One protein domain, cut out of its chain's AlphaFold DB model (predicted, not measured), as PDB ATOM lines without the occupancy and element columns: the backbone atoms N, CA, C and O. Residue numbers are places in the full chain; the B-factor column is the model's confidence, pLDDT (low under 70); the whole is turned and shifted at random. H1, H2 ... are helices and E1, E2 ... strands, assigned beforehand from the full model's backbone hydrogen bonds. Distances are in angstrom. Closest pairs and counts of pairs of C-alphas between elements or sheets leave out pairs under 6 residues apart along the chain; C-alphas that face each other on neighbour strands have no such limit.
ATOM      1  N   GLY A   4     154.639 124.199 159.369       97.50
ATOM      2  CA  GLY A   4     155.304 122.953 158.989       97.50
ATOM      3  C   GLY A   4     154.894 121.806 159.912       97.50
ATOM      4  O   GLY A   4     154.849 121.984 161.128       97.50
ATOM      5  N   ALA A   5     154.603 120.634 159.344       98.00
ATOM      6  CA  ALA A   5     154.280 119.431 160.110       98.00
ATOM      7  C   ALA A   5     155.524 118.802 160.763       98.00
ATOM      8  O   ALA A   5     156.648 118.951 160.275       98.00
ATOM      9  N   VAL A   6     155.316 118.051 161.846       98.00
ATOM     10  CA  VAL A   6     156.377 117.274 162.495       98.00
ATOM     11  C   VAL A   6     156.897 116.178 161.564       98.00
ATOM     12  O   VAL A   6     156.138 115.377 161.021       98.00
ATOM     13  N   THR A   7     158.216 116.131 161.397       97.31
ATOM     14  CA  THR A   7     158.917 115.103 160.615       97.31
ATOM     15  C   THR A   7     159.611 114.108 161.536       97.31
ATOM     16  O   THR A   7     159.779 114.355 162.727       97.31
ATOM     17  N   GLU A   8     160.021 112.968 160.989       96.44
ATOM     18  CA  GLU A   8     160.568 111.826 161.721       96.44
ATOM     19  C   GLU A   8     161.676 112.201 162.722       96.44
ATOM     20  O   GLU A   8     161.554 111.805 163.886       96.44
ATOM     21  N   PRO A   9     162.702 113.005 162.359       96.75
ATOM     22  CA  PRO A   9     163.771 113.371 163.295       96.75
ATOM     23  C   PRO A   9     163.293 114.224 164.478       96.75
ATOM     24  O   PRO A   9     163.976 114.303 165.495       96.75
ATOM     25  N   TYR A  10     162.126 114.854 164.341       97.62
ATOM     26  CA  TYR A  10     161.512 115.733 165.331       97.62
ATOM     27  C   TYR A  10     160.348 115.063 166.078       97.62
ATOM     28  O   TYR A  10     159.604 115.727 166.797       97.62
ATOM     29  N   THR A  11     160.166 113.750 165.944       98.19
ATOM     30  CA  THR A  11     159.135 113.040 166.711       98.19
ATOM     31  C   THR A  11     159.531 112.885 168.183       98.19
ATOM     32  O   THR A  11     160.702 112.718 168.534       98.19
ATOM     33  N   GLY A  12     158.541 112.951 169.075       97.56
ATOM     34  CA  GLY A  12     158.735 112.809 170.518       97.56
ATOM     35  C   GLY A  12     159.629 113.889 171.144       97.56
ATOM     36  O   GLY A  12     159.649 115.050 170.729       97.56
ATOM     37  N   ALA A  13     160.379 113.503 172.180       97.44
ATOM     38  CA  ALA A  13     161.211 114.424 172.956       97.44
ATOM     39  C   ALA A  13     162.350 115.062 172.139       97.44
ATOM     40  O   ALA A  13     162.747 116.190 172.433       97.44
ATOM     41  N   ALA A  14     162.853 114.374 171.107       96.94
ATOM     42  CA  ALA A  14     163.942 114.869 170.265       96.94
ATOM     43  C   ALA A  14     163.558 116.148 169.505       96.94
ATOM     44  O   ALA A  14     164.390 117.036 169.341       96.94
ATOM     45  N   GLY A  15     162.289 116.283 169.105       96.25
ATOM     46  CA  GLY A  15     161.786 117.489 168.450       96.25
ATOM     47  C   GLY A  15     161.188 118.519 169.393       96.25
ATOM     48  O   GLY A  15     160.307 119.270 168.981       96.25
ATOM     49  N   THR A  16     161.609 118.555 170.658       98.44
ATOM     50  CA  THR A  16     161.100 119.557 171.599       98.44
ATOM     51  C   THR A  16     161.472 120.965 171.147       98.44
ATOM     52  O   THR A  16     162.648 121.306 171.035       98.44
ATOM     53  N   ILE A  17     160.463 121.816 170.968       98.06
ATOM     54  CA  ILE A  17     160.633 123.244 170.697       98.06
ATOM     55  C   ILE A  17     160.034 123.999 171.877       98.06
ATOM     56  O   ILE A  17     158.842 123.897 172.144       98.06
ATOM     57  N   ARG A  18     160.867 124.752 172.610       97.19
ATOM     58  CA  ARG A  18     160.431 125.569 173.762       97.19
ATOM     59  C   ARG A  18     159.569 124.790 174.776       97.19
ATOM     60  O   ARG A  18     158.556 125.274 175.274       97.19
ATOM     61  N   GLY A  19     159.977 123.556 175.072       97.75
ATOM     62  CA  GLY A  19     159.283 122.678 176.021       97.75
ATOM     63  C   GLY A  19     158.038 121.974 175.469       97.75
ATOM     64  O   GLY A  19     157.428 121.205 176.204       97.75
ATOM     65  N   VAL A  20     157.672 122.186 174.199       98.56
ATOM     66  CA  VAL A  20     156.588 121.462 173.520       98.56
ATOM     67  C   VAL A  20     157.204 120.302 172.722       98.56
ATOM     68  O   VAL A  20     157.928 120.567 171.759       98.56
ATOM     69  N   PRO A  21     156.990 119.027 173.105       98.56
ATOM     70  CA  PRO A  21     157.558 117.871 172.406       98.56
ATOM     71  C   PRO A  21     156.844 117.619 171.076       98.56
ATOM     72  O   PRO A  21     155.661 117.932 170.945       98.56
ATOM     73  N   GLY A  22     157.528 117.020 170.103       98.56
ATOM     74  CA  GLY A  22     156.892 116.603 168.853       98.56
ATOM     75  C   GLY A  22     155.958 115.417 169.065       98.56
ATOM     76  O   GLY A  22     156.138 114.619 169.989       98.56
ATOM     77  N   ALA A  23     154.954 115.266 168.204       98.38
ATOM     78  CA  ALA A  23     154.109 114.078 168.224       98.38
ATOM     79  C   ALA A  23     154.934 112.797 167.994       98.38
ATOM     80  O   ALA A  23     156.011 112.815 167.400       98.38
ATOM     81  N   GLY A  24     154.433 111.661 168.482       97.81
ATOM     82  CA  GLY A  24     155.169 110.387 168.452       97.81
ATOM     83  C   GLY A  24     155.298 109.727 167.072       97.81
ATOM     84  O   GLY A  24     155.993 108.727 166.943       97.81
ATOM     85  N   LEU A  25     154.624 110.254 166.050       98.38
ATOM     86  CA  LEU A  25     154.697 109.806 164.657       98.38
ATOM     87  C   LEU A  25     154.812 111.037 163.750       98.38
ATOM     88  O   LEU A  25     154.335 112.097 164.154       98.38
ATOM     89  N   PRO A  26     155.414 110.921 162.554       98.50
ATOM     90  CA  PRO A  26     155.475 112.024 161.602       98.50
ATOM     91  C   PRO A  26     154.095 112.328 161.010       98.50
ATOM     92  O   PRO A  26     153.272 111.430 160.794       98.50
ATOM     93  N   TRP A  27     153.882 113.599 160.691       98.69
ATOM     94  CA  TRP A  27     152.675 114.103 160.051       98.69
ATOM     95  C   TRP A  27     153.019 114.770 158.722       98.69
ATOM     96  O   TRP A  27     154.165 115.131 158.441       98.69
ATOM     97  N   ILE A  28     152.007 114.906 157.881       98.44
ATOM     98  CA  ILE A  28     152.022 115.754 156.694       98.44
ATOM     99  C   ILE A  28     150.885 116.758 156.816       98.44
ATOM    100  O   ILE A  28     149.936 116.538 157.564       98.44
ATOM    101  N   ILE A  29     151.014 117.866 156.101       97.94
ATOM    102  CA  ILE A  29     150.038 118.949 156.090       97.94
ATOM    103  C   ILE A  29     149.862 119.402 154.647       97.94
ATOM    104  O   ILE A  29     150.859 119.487 153.919       97.94
ATOM    105  N   GLY A  30     148.613 119.604 154.230       97.44
ATOM    106  CA  GLY A  30     148.291 120.126 152.908       97.44
ATOM    107  C   GLY A  30     148.587 121.617 152.867       97.44
ATOM    108  O   GLY A  30     149.608 122.031 152.316       97.44
ATOM    109  N   ASP A  31     147.728 122.384 153.531       96.88
ATOM    110  CA  ASP A  31     147.910 123.812 153.770       96.88
ATOM    111  C   ASP A  31     147.556 124.150 155.219       96.88
ATOM    112  O   ASP A  31     146.786 123.444 155.869       96.88
ATOM    113  N   ALA A  32     148.170 125.198 155.757       97.50
ATOM    114  CA  ALA A  32     147.785 125.717 157.057       97.50
ATOM    115  C   ALA A  32     148.323 127.115 157.302       97.50
ATOM    116  O   ALA A  32     149.498 127.420 157.060       97.50
ATOM    117  N   GLU A  33     147.480 127.908 157.949       98.00
ATOM    118  CA  GLU A  33     147.788 129.251 158.386       98.00
ATOM    119  C   GLU A  33     147.396 129.465 159.852       98.00
ATOM    120  O   GLU A  33     146.347 129.025 160.311       98.00
ATOM    121  N   ALA A  34     148.253 130.181 160.583       98.12
ATOM    122  CA  ALA A  34     147.913 130.819 161.848       98.12
ATOM    123  C   ALA A  34     148.177 132.332 161.793       98.12
ATOM    124  O   ALA A  34     149.302 132.749 161.478       98.12
ATOM    125  N   ASP A  35     147.182 133.144 162.140       98.06
ATOM    126  CA  ASP A  35     147.321 134.578 162.410       98.06
ATOM    127  C   ASP A  35     147.220 134.819 163.920       98.06
ATOM    128  O   ASP A  35     146.216 134.499 164.551       98.06
ATOM    129  N   LEU A  36     148.283 135.372 164.506       97.94
ATOM    130  CA  LEU A  36     148.318 135.764 165.911       97.94
ATOM    131  C   LEU A  36     148.539 137.266 165.990       97.94
ATOM    132  O   LEU A  36     149.588 137.780 165.586       97.94
ATOM    133  N   ARG A  37     147.582 137.951 166.603       96.44
ATOM    134  CA  ARG A  37     147.636 139.393 166.819       96.44
ATOM    135  C   ARG A  37     148.211 139.727 168.188       96.44
ATOM    136  O   ARG A  37     148.206 138.921 169.117       96.44
ATOM    137  N   SER A  38     148.703 140.956 168.322       93.62
ATOM    138  CA  SER A  38     149.325 141.447 169.559       93.62
ATOM    139  C   SER A  38     148.369 141.517 170.750       93.62
ATOM    140  O   SER A  38     148.829 141.595 171.883       93.62
ATOM    141  N   ASP A  39     147.061 141.517 170.501       93.94
ATOM    142  CA  ASP A  39     146.012 141.506 171.522       93.94
ATOM    143  C   ASP A  39     145.504 140.098 171.860       93.94
ATOM    144  O   ASP A  39     144.503 139.963 172.553       93.94
ATOM    145  N   GLY A  40     146.186 139.053 171.384       96.81
ATOM    146  CA  GLY A  40     145.867 137.671 171.730       96.81
ATOM    147  C   GLY A  40     144.781 137.029 170.874       96.81
ATOM    148  O   GLY A  40     144.539 135.837 171.040       96.81
ATOM    149  N   ARG A  41     144.167 137.746 169.921       98.31
ATOM    150  CA  ARG A  41     143.324 137.084 168.914       98.31
ATOM    151  C   ARG A  41     144.167 136.132 168.071       98.31
ATOM    152  O   ARG A  41     145.215 136.528 167.550       98.31
ATOM    153  N   LEU A  42     143.689 134.902 167.959       98.62
ATOM    154  CA  LEU A  42     144.334 133.793 167.284       98.62
ATOM    155  C   LEU A  42     143.333 133.136 166.338       98.62
ATOM    156  O   LEU A  42     142.354 132.543 166.785       98.62
ATOM    157  N   GLU A  43     143.636 133.201 165.049       98.69
ATOM    158  CA  GLU A  43     142.936 132.460 164.008       98.69
ATOM    159  C   GLU A  43     143.859 131.363 163.477       98.69
ATOM    160  O   GLU A  43     145.036 131.610 163.197       98.69
ATOM    161  N   ILE A  44     143.345 130.142 163.360       98.69
ATOM    162  CA  ILE A  44     144.058 129.004 162.781       98.69
ATOM    163  C   ILE A  44     143.128 128.298 161.808       98.69
ATOM    164  O   ILE A  44     142.020 127.925 162.181       98.69
ATOM    165  N   ASN A  45     143.632 128.038 160.605       98.62
ATOM    166  CA  ASN A  45     143.001 127.185 159.608       98.62
ATOM    167  C   ASN A  45     144.012 126.119 159.175       98.62
ATOM    168  O   ASN A  45     145.154 126.433 158.833       98.62
ATOM    169  N   VAL A  46     143.613 124.852 159.233       98.56
ATOM    170  CA  VAL A  46     144.435 123.692 158.881       98.56
ATOM    171  C   VAL A  46     143.664 122.831 157.897       98.56
ATOM    172  O   VAL A  46     142.518 122.478 158.164       98.56
ATOM    173  N   GLU A  47     144.325 122.441 156.814       98.50
ATOM    174  CA  GLU A  47     143.806 121.529 155.803       98.50
ATOM    175  C   GLU A  47     144.747 120.328 155.650       98.50
ATOM    176  O   GLU A  47     145.958 120.459 155.419       98.50
ATOM    177  N   GLY A  48     144.193 119.121 155.764       98.38
ATOM    178  CA  GLY A  48     144.949 117.902 155.489       98.38
ATOM    179  C   GLY A  48     146.065 117.576 156.489       98.38
ATOM    180  O   GLY A  48     147.081 117.005 156.085       98.38
ATOM    181  N   LEU A  49     145.937 117.937 157.774       98.69
ATOM    182  CA  LEU A  49     146.902 117.532 158.804       98.69
ATOM    183  C   LEU A  49     146.663 116.078 159.225       98.69
ATOM    184  O   LEU A  49     145.828 115.782 160.079       98.69
ATOM    185  N   VAL A  50     147.420 115.161 158.625       98.88
ATOM    186  CA  VAL A  50     147.254 113.707 158.789       98.88
ATOM    187  C   VAL A  50     148.581 113.000 159.043       98.88
ATOM    188  O   VAL A  50     149.662 113.542 158.799       98.88
ATOM    189  N   LEU A  51     148.521 111.755 159.523       98.81
ATOM    190  CA  LEU A  51     149.715 110.925 159.669       98.81
ATOM    191  C   LEU A  51     150.400 110.702 158.314       98.81
ATOM    192  O   LEU A  51     149.745 110.430 157.306       98.81
ATOM    193  N   ALA A  52     151.731 110.782 158.293       98.69
ATOM    194  CA  ALA A  52     152.496 110.695 157.054       98.69
ATOM    195  C   ALA A  52     152.321 109.346 156.331       98.69
ATOM    196  O   ALA A  52     152.265 108.287 156.955       98.69
ATOM    197  N   ASN A  53     152.328 109.376 154.994       97.94
ATOM    198  CA  ASN A  53     152.226 108.193 154.125       97.94
ATOM    199  C   ASN A  53     153.561 107.439 153.971       97.94
ATOM    200  O   ASN A  53     154.009 107.169 152.857       97.94
ATOM    201  N   ARG A  54     154.264 107.189 155.082       97.38
ATOM    202  CA  ARG A  54     155.575 106.518 155.104       97.38
ATOM    203  C   ARG A  54     155.914 105.980 156.496       97.38
ATOM    204  O   ARG A  54     155.268 106.321 157.485       97.38
ATOM    205  N   ALA A  55     156.936 105.131 156.575       95.50
ATOM    206  CA  ALA A  55     157.452 104.637 157.851       95.50
ATOM    207  C   ALA A  55     157.906 105.805 158.758       95.50
ATOM    208  O   ALA A  55     158.446 106.781 158.241       95.50
ATOM    209  N   PRO A  56     157.724 105.716 160.091       96.94
ATOM    210  CA  PRO A  56     157.267 104.551 160.855       96.94
ATOM    211  C   PRO A  56     155.738 104.436 161.017       96.94
ATOM    212  O   PRO A  56     155.279 103.607 161.801       96.94
ATOM    213  N   VAL A  57     154.929 105.243 160.319       98.31
ATOM    214  CA  VAL A  57     153.464 105.172 160.444       98.31
ATOM    215  C   VAL A  57     152.958 103.814 159.930       98.31
ATOM    216  O   VAL A  57     153.243 103.460 158.780       98.31
ATOM    217  N   PRO A  58     152.181 103.048 160.726       97.69
ATOM    218  CA  PRO A  58     151.590 101.792 160.268       97.69
ATOM    219  C   PRO A  58     150.689 102.010 159.042       97.69
ATOM    220  O   PRO A  58     149.882 102.940 159.084       97.69
ATOM    221  N   PRO A  59     150.740 101.155 157.998       97.94
ATOM    222  CA  PRO A  59     149.989 101.361 156.754       97.94
ATOM    223  C   PRO A  59     148.497 101.661 156.944       97.94
ATOM    224  O   PRO A  59     147.965 102.554 156.300       97.94
ATOM    225  N   ALA A  60     147.837 100.992 157.894       97.25
ATOM    226  CA  ALA A  60     146.413 101.190 158.182       97.25
ATOM    227  C   ALA A  60     146.055 102.572 158.769       97.25
ATOM    228  O   ALA A  60     144.878 102.895 158.884       97.25
ATOM    229  N   ARG A  61     147.048 103.364 159.192       97.44
ATOM    230  CA  ARG A  61     146.867 104.704 159.774       97.44
ATOM    231  C   ARG A  61     147.380 105.823 158.867       97.44
ATOM    232  O   ARG A  61     147.189 106.991 159.193       97.44
ATOM    233  N   GLN A  62     148.057 105.486 157.774       98.50
ATOM    234  CA  GLN A  62     148.643 106.469 156.866       98.50
ATOM    235  C   GLN A  62     147.553 107.323 156.213       98.50
ATOM    236  O   GLN A  62     146.492 106.810 155.861       98.50
ATOM    237  N   GLY A  63     147.801 108.627 156.093       98.50
ATOM    238  CA  GLY A  63     146.911 109.549 155.387       98.50
ATOM    239  C   GLY A  63     145.599 109.839 156.112       98.50
ATOM    240  O   GLY A  63     144.680 110.373 155.502       98.50
ATOM    241  N   THR A  64     145.498 109.493 157.398       98.38
ATOM    242  CA  THR A  64     144.314 109.769 158.221       98.38
ATOM    243  C   THR A  64     144.680 110.559 159.469       98.38
ATOM    244  O   THR A  64     145.793 110.445 159.998       98.38
ATOM    245  N   ASN A  65     143.729 111.352 159.953       98.62
ATOM    246  CA  ASN A  65     143.793 111.976 161.262       98.62
ATOM    247  C   ASN A  65     143.011 111.122 162.283       98.62
ATOM    248  O   ASN A  65     141.785 111.042 162.207       98.62
ATOM    249  N   PRO A  66     143.684 110.481 163.255       98.12
ATOM    250  CA  PRO A  66     143.022 109.723 164.316       98.12
ATOM    251  C   PRO A  66     142.534 110.594 165.485       98.12
ATOM    252  O   PRO A  66     141.983 110.054 166.444       98.12
ATOM    253  N   LEU A  67     142.810 111.900 165.480       98.56
ATOM    254  CA  LEU A  67     142.503 112.800 166.585       98.56
ATOM    255  C   LEU A  67     141.216 113.571 166.266       98.56
ATOM    256  O   LEU A  67     141.219 114.356 165.322       98.56
ATOM    257  N   PRO A  68     140.135 113.407 167.049       98.56
ATOM    258  CA  PRO A  68     138.890 114.137 166.803       98.56
ATOM    259  C   PRO A  68     139.001 115.622 167.163       98.56
ATOM    260  O   PRO A  68     138.133 116.405 166.798       98.56
ATOM    261  N   GLN A  69     140.037 115.999 167.917       98.81
ATOM    262  CA  GLN A  69     140.268 117.362 168.369       98.81
ATOM    263  C   GLN A  69     141.759 117.684 168.398       98.81
ATOM    264  O   GLN A  69     142.592 116.842 168.761       98.81
ATOM    265  N   PHE A  70     142.067 118.936 168.096       98.75
ATOM    266  CA  PHE A  70     143.370 119.547 168.295       98.75
ATOM    267  C   PHE A  70     143.302 120.601 169.399       98.75
ATOM    268  O   PHE A  70     142.238 120.939 169.913       98.75
ATOM    269  N   LYS A  71     144.472 121.104 169.777       98.56
ATOM    270  CA  LYS A  71     144.647 122.251 170.667       98.56
ATOM    271  C   LYS A  71     145.724 123.149 170.083       98.56
ATOM    272  O   LYS A  71     146.643 122.642 169.439       98.56
ATOM    273  N   ALA A  72     145.648 124.453 170.313       98.69
ATOM    274  CA  ALA A  72     146.732 125.352 169.961       98.69
ATOM    275  C   ALA A  72     147.545 125.734 171.196       98.69
ATOM    276  O   ALA A  72     147.012 125.890 172.296       98.69
ATOM    277  N   ILE A  73     148.854 125.886 171.007       98.81
ATOM    278  CA  ILE A  73     149.755 126.451 172.012       98.81
ATOM    279  C   ILE A  73     150.462 127.646 171.392       98.81
ATOM    280  O   ILE A  73     151.083 127.515 170.337       98.81
ATOM    281  N   VAL A  74     150.422 128.794 172.065       98.56
ATOM    282  CA  VAL A  74     151.283 129.932 171.742       98.56
ATOM    283  C   VAL A  74     152.445 129.958 172.724       98.56
ATOM    284  O   VAL A  74     152.257 130.036 173.938       98.56
ATOM    285  N   SER A  75     153.662 129.876 172.191       98.50
ATOM    286  CA  SER A  75     154.900 129.952 172.961       98.50
ATOM    287  C   SER A  75     155.581 131.298 172.764       98.50
ATOM    288  O   SER A  75     155.977 131.654 171.649       98.50
ATOM    289  N   CYS A  76     155.791 132.011 173.862       98.19
ATOM    290  CA  CYS A  76     156.484 133.291 173.900       98.19
ATOM    291  C   CYS A  76     157.792 133.168 174.687       98.19
ATOM    292  O   CYS A  76     157.870 132.431 175.670       98.19
ATOM    293  N   GLN A  77     158.804 133.946 174.304       98.19
ATOM    294  CA  GLN A  77     159.824 134.369 175.263       98.19
ATOM    295  C   GLN A  77     159.301 135.603 175.999       98.19
ATOM    296  O   GLN A  77     158.852 136.557 175.366       98.19
ATOM    297  N   SER A  78     159.329 135.573 177.323       97.69
ATOM    298  CA  SER A  78     158.795 136.631 178.178       97.69
ATOM    299  C   SER A  78     159.656 136.807 179.430       97.69
ATOM    300  O   SER A  78     160.739 136.229 179.537       97.69
ATOM    301  N   THR A  79     159.189 137.616 180.374       96.69
ATOM    302  CA  THR A  79     159.847 137.854 181.657       96.69
ATOM    303  C   THR A  79     158.989 137.299 182.786       96.69
ATOM    304  O   THR A  79     157.864 137.742 182.993       96.69
ATOM    305  N   VAL A  80     159.533 136.349 183.543       94.81
ATOM    306  CA  VAL A  80     158.890 135.765 184.726       94.81
ATOM    307  C   VAL A  80     159.807 136.005 185.919       94.81
ATOM    308  O   VAL A  80     160.990 135.683 185.865       94.81
ATOM    309  N   ALA A  81     159.279 136.627 186.977       94.12
ATOM    310  CA  ALA A  81     160.045 137.006 188.172       94.12
ATOM    311  C   ALA A  81     161.345 137.790 187.862       94.12
ATOM    312  O   ALA A  81     162.372 137.601 188.506       94.12
ATOM    313  N   GLY A  82     161.299 138.667 186.853       94.62
ATOM    314  CA  GLY A  82     162.436 139.500 186.446       94.62
ATOM    315  C   GLY A  82     163.489 138.803 185.576       94.62
ATOM    316  O   GLY A  82     164.464 139.448 185.203       94.62
ATOM    317  N   ALA A  83     163.302 137.529 185.210       96.69
ATOM    318  CA  ALA A  83     164.225 136.777 184.360       96.69
ATOM    319  C   ALA A  83     163.574 136.352 183.027       96.69
ATOM    320  O   ALA A  83     162.361 136.124 182.988       96.69
ATOM    321  N   PRO A  84     164.346 136.217 181.931       97.00
ATOM    322  CA  PRO A  84     163.851 135.633 180.689       97.00
ATOM    323  C   PRO A  84     163.354 134.201 180.902       97.00
ATOM    324  O   PRO A  84     164.051 133.375 181.491       97.00
ATOM    325  N   ALA A  85     162.166 133.897 180.391       97.88
ATOM    326  CA  ALA A  85     161.564 132.575 180.475       97.88
ATOM    327  C   ALA A  85     160.726 132.266 179.230       97.88
ATOM    328  O   ALA A  85     160.241 133.164 178.539       97.88
ATOM    329  N   VAL A  86     160.536 130.976 178.965       98.38
ATOM    330  CA  VAL A  86     159.541 130.499 178.003       98.38
ATOM    331  C   VAL A  86     158.200 130.384 178.713       98.38
ATOM    332  O   VAL A  86     158.113 129.772 179.775       98.38
ATOM    333  N   VAL A  87     157.156 130.934 178.101       98.31
ATOM    334  CA  VAL A  87     155.775 130.814 178.574       98.31
ATOM    335  C   VAL A  87     154.940 130.220 177.448       98.31
ATOM    336  O   VAL A  87     154.903 130.770 176.346       98.31
ATOM    337  N   ASN A  88     154.292 129.094 177.735       98.38
ATOM    338  CA  ASN A  88     153.395 128.403 176.817       98.38
ATOM    339  C   ASN A  88     151.967 128.565 177.333       98.38
ATOM    340  O   ASN A  88     151.662 128.134 178.444       98.38
ATOM    341  N   VAL A  89     151.103 129.166 176.524       98.06
ATOM    342  CA  VAL A  89     149.672 129.313 176.808       98.06
ATOM    343  C   VAL A  89     148.888 128.459 175.821       98.06
ATOM    344  O   VAL A  89     149.257 128.376 174.651       98.06
ATOM    345  N   SER A  90     147.846 127.776 176.295       98.25
ATOM    346  CA  SER A  90     147.012 126.898 175.465       98.25
ATOM    347  C   SER A  90     145.640 127.512 175.219       98.25
ATOM    348  O   SER A  90     145.111 128.192 176.093       98.25
ATOM    349  N   THR A  91     145.059 127.219 174.061       98.31
ATOM    350  CA  THR A  91     143.626 127.407 173.814       98.31
ATOM    351  C   THR A  91     142.821 126.257 174.423       98.31
ATOM    352  O   THR A  91     143.386 125.242 174.848       98.31
ATOM    353  N   ASP A  92     141.495 126.373 174.369       98.06
ATOM    354  CA  ASP A  92     140.608 125.211 174.419       98.06
ATOM    355  C   ASP A  92     140.829 124.286 173.207       98.06
ATOM    356  O   ASP A  92     141.493 124.647 172.223       98.06
ATOM    357  N   ASN A  93     140.284 123.070 173.282       98.62
ATOM    358  CA  ASN A  93     140.300 122.141 172.156       98.62
ATOM    359  C   ASN A  93     139.341 122.612 171.051       98.62
ATOM    360  O   ASN A  93     138.279 123.158 171.341       98.62
ATOM    361  N   PHE A  94     139.675 122.311 169.800       98.62
ATOM    362  CA  PHE A  94     138.807 122.525 168.642       98.62
ATOM    363  C   PHE A  94     138.732 121.262 167.786       98.62
ATOM    364  O   PHE A  94     139.671 120.461 167.757       98.62
ATOM    365  N   ASP A  95     137.590 121.066 167.134       98.75
ATOM    366  CA  ASP A  95     137.298 119.843 166.391       98.75
ATOM    367  C   ASP A  95     138.177 119.714 165.144       98.75
ATOM    368  O   ASP A  95     138.526 120.697 164.488       98.75
ATOM    369  N   ALA A  96     138.525 118.470 164.826       98.75
ATOM    370  CA  ALA A  96     139.297 118.107 163.652       98.75
ATOM    371  C   ALA A  96     138.618 116.957 162.901       98.75
ATOM    372  O   ALA A  96     138.158 115.977 163.495       98.75
ATOM    373  N   SER A  97     138.570 117.059 161.576       98.69
ATOM    374  CA  SER A  97     137.998 116.024 160.719       98.69
ATOM    375  C   SER A  97     138.941 114.810 160.613       98.69
ATOM    376  O   SER A  97     140.154 114.942 160.812       98.69
ATOM    377  N   PRO A  98     138.447 113.621 160.215       98.50
ATOM    378  CA  PRO A  98     139.309 112.486 159.865       98.50
ATOM    379  C   PRO A  98     140.272 112.759 158.695       98.50
ATOM    380  O   PRO A  98     141.277 112.060 158.559       98.50
ATOM    381  N   ALA A  99     139.974 113.766 157.867       98.44
ATOM    382  CA  ALA A  99     140.854 114.248 156.806       98.44
ATOM    383  C   ALA A  99     141.925 115.228 157.318       98.44
ATOM    384  O   ALA A  99     142.822 115.581 156.563       98.44
ATOM    385  N   GLY A 100     141.889 115.609 158.600       98.50
ATOM    386  CA  GLY A 100     142.878 116.496 159.211       98.50
ATOM    387  C   GLY A 100     142.551 117.980 159.095       98.50
ATOM    388  O   GLY A 100     143.439 118.798 159.327       98.50
ATOM    389  N   ASP A 101     141.311 118.323 158.747       98.81
ATOM    390  CA  ASP A 101     140.877 119.713 158.621       98.81
ATOM    391  C   ASP A 101     140.378 120.229 159.964       98.81
ATOM    392  O   ASP A 101     139.628 119.534 160.656       98.81
ATOM    393  N   ALA A 102     140.786 121.437 160.331       98.75
ATOM    394  CA  ALA A 102     140.409 122.051 161.593       98.75
ATOM    395  C   ALA A 102     140.506 123.576 161.506       98.75
ATOM    396  O   ALA A 102     141.408 124.110 160.859       98.75
ATOM    397  N   ALA A 103     139.609 124.275 162.199       98.56
ATOM    398  CA  ALA A 103     139.602 125.731 162.250       98.56
ATOM    399  C   ALA A 103     139.245 126.237 163.651       98.56
ATOM    400  O   ALA A 103     138.453 125.617 164.365       98.56
ATOM    401  N   THR A 104     139.816 127.374 164.041       98.56
ATOM    402  CA  THR A 104     139.434 128.093 165.261       98.56
ATOM    403  C   THR A 104     139.710 129.589 165.120       98.56
ATOM    404  O   THR A 104     140.723 129.983 164.548       98.56
ATOM    405  N   ASP A 105     138.810 130.407 165.663       98.44
ATOM    406  CA  ASP A 105     138.981 131.845 165.890       98.44
ATOM    407  C   ASP A 105     138.700 132.087 167.376       98.44
ATOM    408  O   ASP A 105     137.594 131.835 167.866       98.44
ATOM    409  N   THR A 106     139.738 132.449 168.124       98.25
ATOM    410  CA  THR A 106     139.687 132.538 169.583       98.25
ATOM    411  C   THR A 106     140.602 133.636 170.116       98.25
ATOM    412  O   THR A 106     141.327 134.300 169.376       98.25
ATOM    413  N   SER A 107     140.577 133.845 171.429       97.06
ATOM    414  CA  SER A 107     141.477 134.756 172.127       97.06
ATOM    415  C   SER A 107     142.272 134.001 173.180       97.06
ATOM    416  O   SER A 107     141.733 133.145 173.879       97.06
ATOM    417  N   ILE A 108     143.551 134.338 173.311       96.44
ATOM    418  CA  ILE A 108     144.452 133.753 174.300       96.44
ATOM    419  C   ILE A 108     145.158 134.842 175.106       96.44
ATOM    420  O   ILE A 108     145.623 135.841 174.557       96.44
ATOM    421  N   ASP A 109     145.269 134.629 176.416       96.88
ATOM    422  CA  ASP A 109     145.937 135.562 177.323       96.88
ATOM    423  C   ASP A 109     147.458 135.470 177.154       96.88
ATOM    424  O   ASP A 109     148.144 134.670 177.795       96.88
ATOM    425  N   LEU A 110     148.000 136.282 176.246       97.31
ATOM    426  CA  LEU A 110     149.435 136.325 175.997       97.31
ATOM    427  C   LEU A 110     150.186 136.964 177.177       97.31
ATOM    428  O   LEU A 110     149.760 137.992 177.715       97.31
ATOM    429  N   PRO A 111     151.367 136.437 177.545       96.81
ATOM    430  CA  PRO A 111     152.241 137.132 178.476       96.81
ATOM    431  C   PRO A 111     152.728 138.447 177.853       96.81
ATOM    432  O   PRO A 111     152.933 138.544 176.642       96.81
ATOM    433  N   THR A 112     152.970 139.457 178.687       94.50
ATOM    434  CA  THR A 112     153.506 140.749 178.240       94.50
ATOM    435  C   THR A 112     154.889 140.984 178.851       94.50
ATOM    436  O   THR A 112     154.994 141.053 180.074       94.50
ATOM    437  N   PRO A 113     155.953 141.135 178.038       95.19
ATOM    438  CA  PRO A 113     155.971 141.058 176.571       95.19
ATOM    439  C   PRO A 113     155.876 139.614 176.041       95.19
ATOM    440  O   PRO A 113     156.309 138.682 176.717       95.19
ATOM    441  N   CYS A 114     155.398 139.429 174.805       96.94
ATOM    442  CA  CYS A 114     155.489 138.157 174.079       96.94
ATOM    443  C   CYS A 114     156.478 138.286 172.912       96.94
ATOM    444  O   CYS A 114     156.129 138.706 171.807       96.94
ATOM    445  N   PHE A 115     157.739 137.935 173.151       96.62
ATOM    446  CA  PHE A 115     158.769 137.962 172.118       96.62
ATOM    447  C   PHE A 115     158.795 136.667 171.310       96.62
ATOM    448  O   PHE A 115     158.687 135.566 171.858       96.62
ATOM    449  N   ALA A 116     159.018 136.819 170.000       96.00
ATOM    450  CA  ALA A 116     159.145 135.726 169.038       96.00
ATOM    451  C   ALA A 116     158.056 134.647 169.229       96.00
ATOM    452  O   ALA A 116     158.409 133.507 169.560       96.00
ATOM    453  N   PRO A 117     156.761 135.002 169.082       97.12
ATOM    454  CA  PRO A 117     155.669 134.053 169.252       97.12
ATOM    455  C   PRO A 117     155.779 132.917 168.239       97.12
ATOM    456  O   PRO A 117     155.995 133.164 167.046       97.12
ATOM    457  N   ILE A 118     155.594 131.693 168.722       98.06
ATOM    458  CA  ILE A 118     155.459 130.476 167.922       98.06
ATOM    459  C   ILE A 118     154.072 129.907 168.197       98.06
ATOM    460  O   ILE A 118     153.729 129.696 169.359       98.06
ATOM    461  N   VAL A 119     153.297 129.656 167.147       98.62
ATOM    462  CA  VAL A 119     152.011 128.963 167.257       98.62
ATOM    463  C   VAL A 119     152.221 127.502 166.884       98.62
ATOM    464  O   VAL A 119     152.815 127.193 165.847       98.62
ATOM    465  N   PHE A 120     151.733 126.611 167.738       98.81
ATOM    466  CA  PHE A 120     151.680 125.178 167.506       98.81
ATOM    467  C   PHE A 120     150.231 124.735 167.363       98.81
ATOM    468  O   PHE A 120     149.388 125.150 168.155       98.81
ATOM    469  N   VAL A 121     149.980 123.819 166.433       98.81
ATOM    470  CA  VAL A 121     148.819 122.925 166.477       98.81
ATOM    471  C   VAL A 121     149.291 121.623 167.111       98.81
ATOM    472  O   VAL A 121     150.305 121.054 166.698       98.81
ATOM    473  N   THR A 122     148.601 121.165 168.149       98.88
ATOM    474  CA  THR A 122     149.034 120.060 169.008       98.88
ATOM    475  C   THR A 122     147.942 119.017 169.195       98.88
ATOM    476  O   THR A 122     146.755 119.269 168.989       98.88
ATOM    477  N   THR A 123     148.337 117.848 169.698       98.75
ATOM    478  CA  THR A 123     147.407 116.936 170.372       98.75
ATOM    479  C   THR A 123     146.746 117.644 171.560       98.75
ATOM    480  O   THR A 123     147.290 118.610 172.105       98.75
ATOM    481  N   THR A 124     145.616 117.131 172.047       98.06
ATOM    482  CA  THR A 124     144.971 117.649 173.272       98.06
ATOM    483  C   THR A 124     145.906 117.592 174.493       98.06
ATOM    484  O   THR A 124     145.878 118.463 175.364       98.06
ATOM    485  N   THR A 125     146.834 116.629 174.506       96.81
ATOM    486  CA  THR A 125     147.884 116.468 175.526       96.81
ATOM    487  C   THR A 125     149.114 117.366 175.332       96.81
ATOM    488  O   THR A 125     149.968 117.402 176.211       96.81
ATOM    489  N   GLY A 126     149.206 118.132 174.239       97.81
ATOM    490  CA  GLY A 126     150.238 119.157 174.041       97.81
ATOM    491  C   GLY A 126     151.504 118.716 173.301       97.81
ATOM    492  O   GLY A 126     152.516 119.398 173.410       97.81
ATOM    493  N   SER A 127     151.486 117.610 172.551       98.69
ATOM    494  CA  SER A 127     152.575 117.296 171.609       98.69
ATOM    495  C   SER A 127     152.305 117.948 170.255       98.69
ATOM    496  O   SER A 127     151.197 117.812 169.734       98.69
ATOM    497  N   TRP A 128     153.271 118.660 169.678       98.75
ATOM    498  CA  TRP A 128     153.040 119.416 168.449       98.75
ATOM    499  C   TRP A 128     152.974 118.528 167.204       98.75
ATOM    500  O   TRP A 128     153.763 117.600 167.018       98.75
ATOM    501  N   LEU A 129     151.988 118.835 166.367       98.75
ATOM    502  CA  LEU A 129     151.687 118.203 165.084       98.75
ATOM    503  C   LEU A 129     152.180 119.091 163.939       98.75
ATOM    504  O   LEU A 129     152.755 118.595 162.973       98.75
ATOM    505  N   ALA A 130     151.986 120.405 164.082       98.62
ATOM    506  CA  ALA A 130     152.467 121.426 163.165       98.62
ATOM    507  C   ALA A 130     152.865 122.708 163.916       98.62
ATOM    508  O   ALA A 130     152.364 122.976 165.011       98.62
ATOM    509  N   VAL A 131     153.776 123.494 163.343       98.56
ATOM    510  CA  VAL A 131     154.349 124.689 163.978       98.56
ATOM    511  C   VAL A 131     154.616 125.804 162.968       98.56
ATOM    512  O   VAL A 131     155.057 125.541 161.851       98.56
ATOM    513  N   THR A 132     154.367 127.060 163.347       97.69
ATOM    514  CA  THR A 132     154.693 128.232 162.512       97.69
ATOM    515  C   THR A 132     156.196 128.464 162.384       97.69
ATOM    516  O   THR A 132     156.945 128.194 163.322       97.69
ATOM    517  N   GLY A 133     156.611 129.098 161.286       84.75
ATOM    518  CA  GLY A 133     158.014 129.448 161.024       84.75
ATOM    519  C   GLY A 133     158.629 128.681 159.853       84.75
ATOM    520  O   GLY A 133     159.851 128.548 159.804       84.75
TER     521      GLY A 133
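Overview. This is residues 4 to 133 of the 134 residues of an uncharacterized protein of Thermoleophilia bacterium (UniProt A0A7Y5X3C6). Two sheets lie face to face as a sandwich with their strands crossed: a twisted sheet of four strands, E4, E3, E6 and E7, covers a flatter sheet of three, E1, E2 and E5. The turn between E3 and E4 reaches one end of the long axis and the link from E2 to E3 reaches the other, while the short helix H1 lies beyond the larger sheet, on the side away from E1, E2 and E5. The printed part has 130 residues, with one named helix and then seven named strands along the chain; both sheets, E4 - E3 - E6 - E7 and E1 - E2 - E5, are antiparallel. The class is mostly strand, though named elements hold 61 residues, under half. The whole is compact, with a radius of gyration of the C-alphas of 14.6 A, and elongated, spanning 50 by 30 by 21 A.

Arrangement. In the larger sheet, E4, residues 83 to 95, is an edge strand and forms a hairpin with E3, residues 69 to 80; N 76 and O 87 are 2.9 A apart, within hydrogen-bond range. E3 bends by 71 degrees at residue 77. E6, residues 115 to 122, is the antiparallel neighbour of E3, with N 75 and O 118 at 2.8 A. E7, residues 128 to 132, the other edge strand, forms a hairpin with E6, with N 132 and O 119 at 2.9 A. In the smaller sheet, E1, residues 31 to 36, and E2, residues 41 to 47, form a hairpin, with N 35 and O 43 at 2.8 A. E5, residues 102 to 107, is antiparallel to E2, with N 44 and O 104 at 2.9 A. The strands of the two sheets stand at 45 degrees, and the facing parts are 9.2 A centre to centre. Across the sandwich, the closest C-alphas of E4 and E5 are those of Asp 95 and Ala 102, 6.1 A apart; those of E1 and E6 are Ala 34 and Val 119, 7.0 A apart. H1, residues 12 to 15, is on neither sheet and is too short for an O i to N i+4 pair.

Along the chain. H1 begins with C-alpha 12 at (158.735, 112.809, 170.518). E4 is 36.5 A long, E3 30.9 A, E6 20.6 A and E2 20.3 A. E1 measures 17.0 A, E5 16.5 A. E7 ends with C-alpha 132 at (154.693, 128.232, 162.512).

Size, cuts and confidence. The C-alphas of Ala 60 and Gly 82, the two farthest apart, are 50.2 A apart. The links H1 to E1 and E2 to E3 are long. The printed part has no cut, and no printed residue is under pLDDT 70.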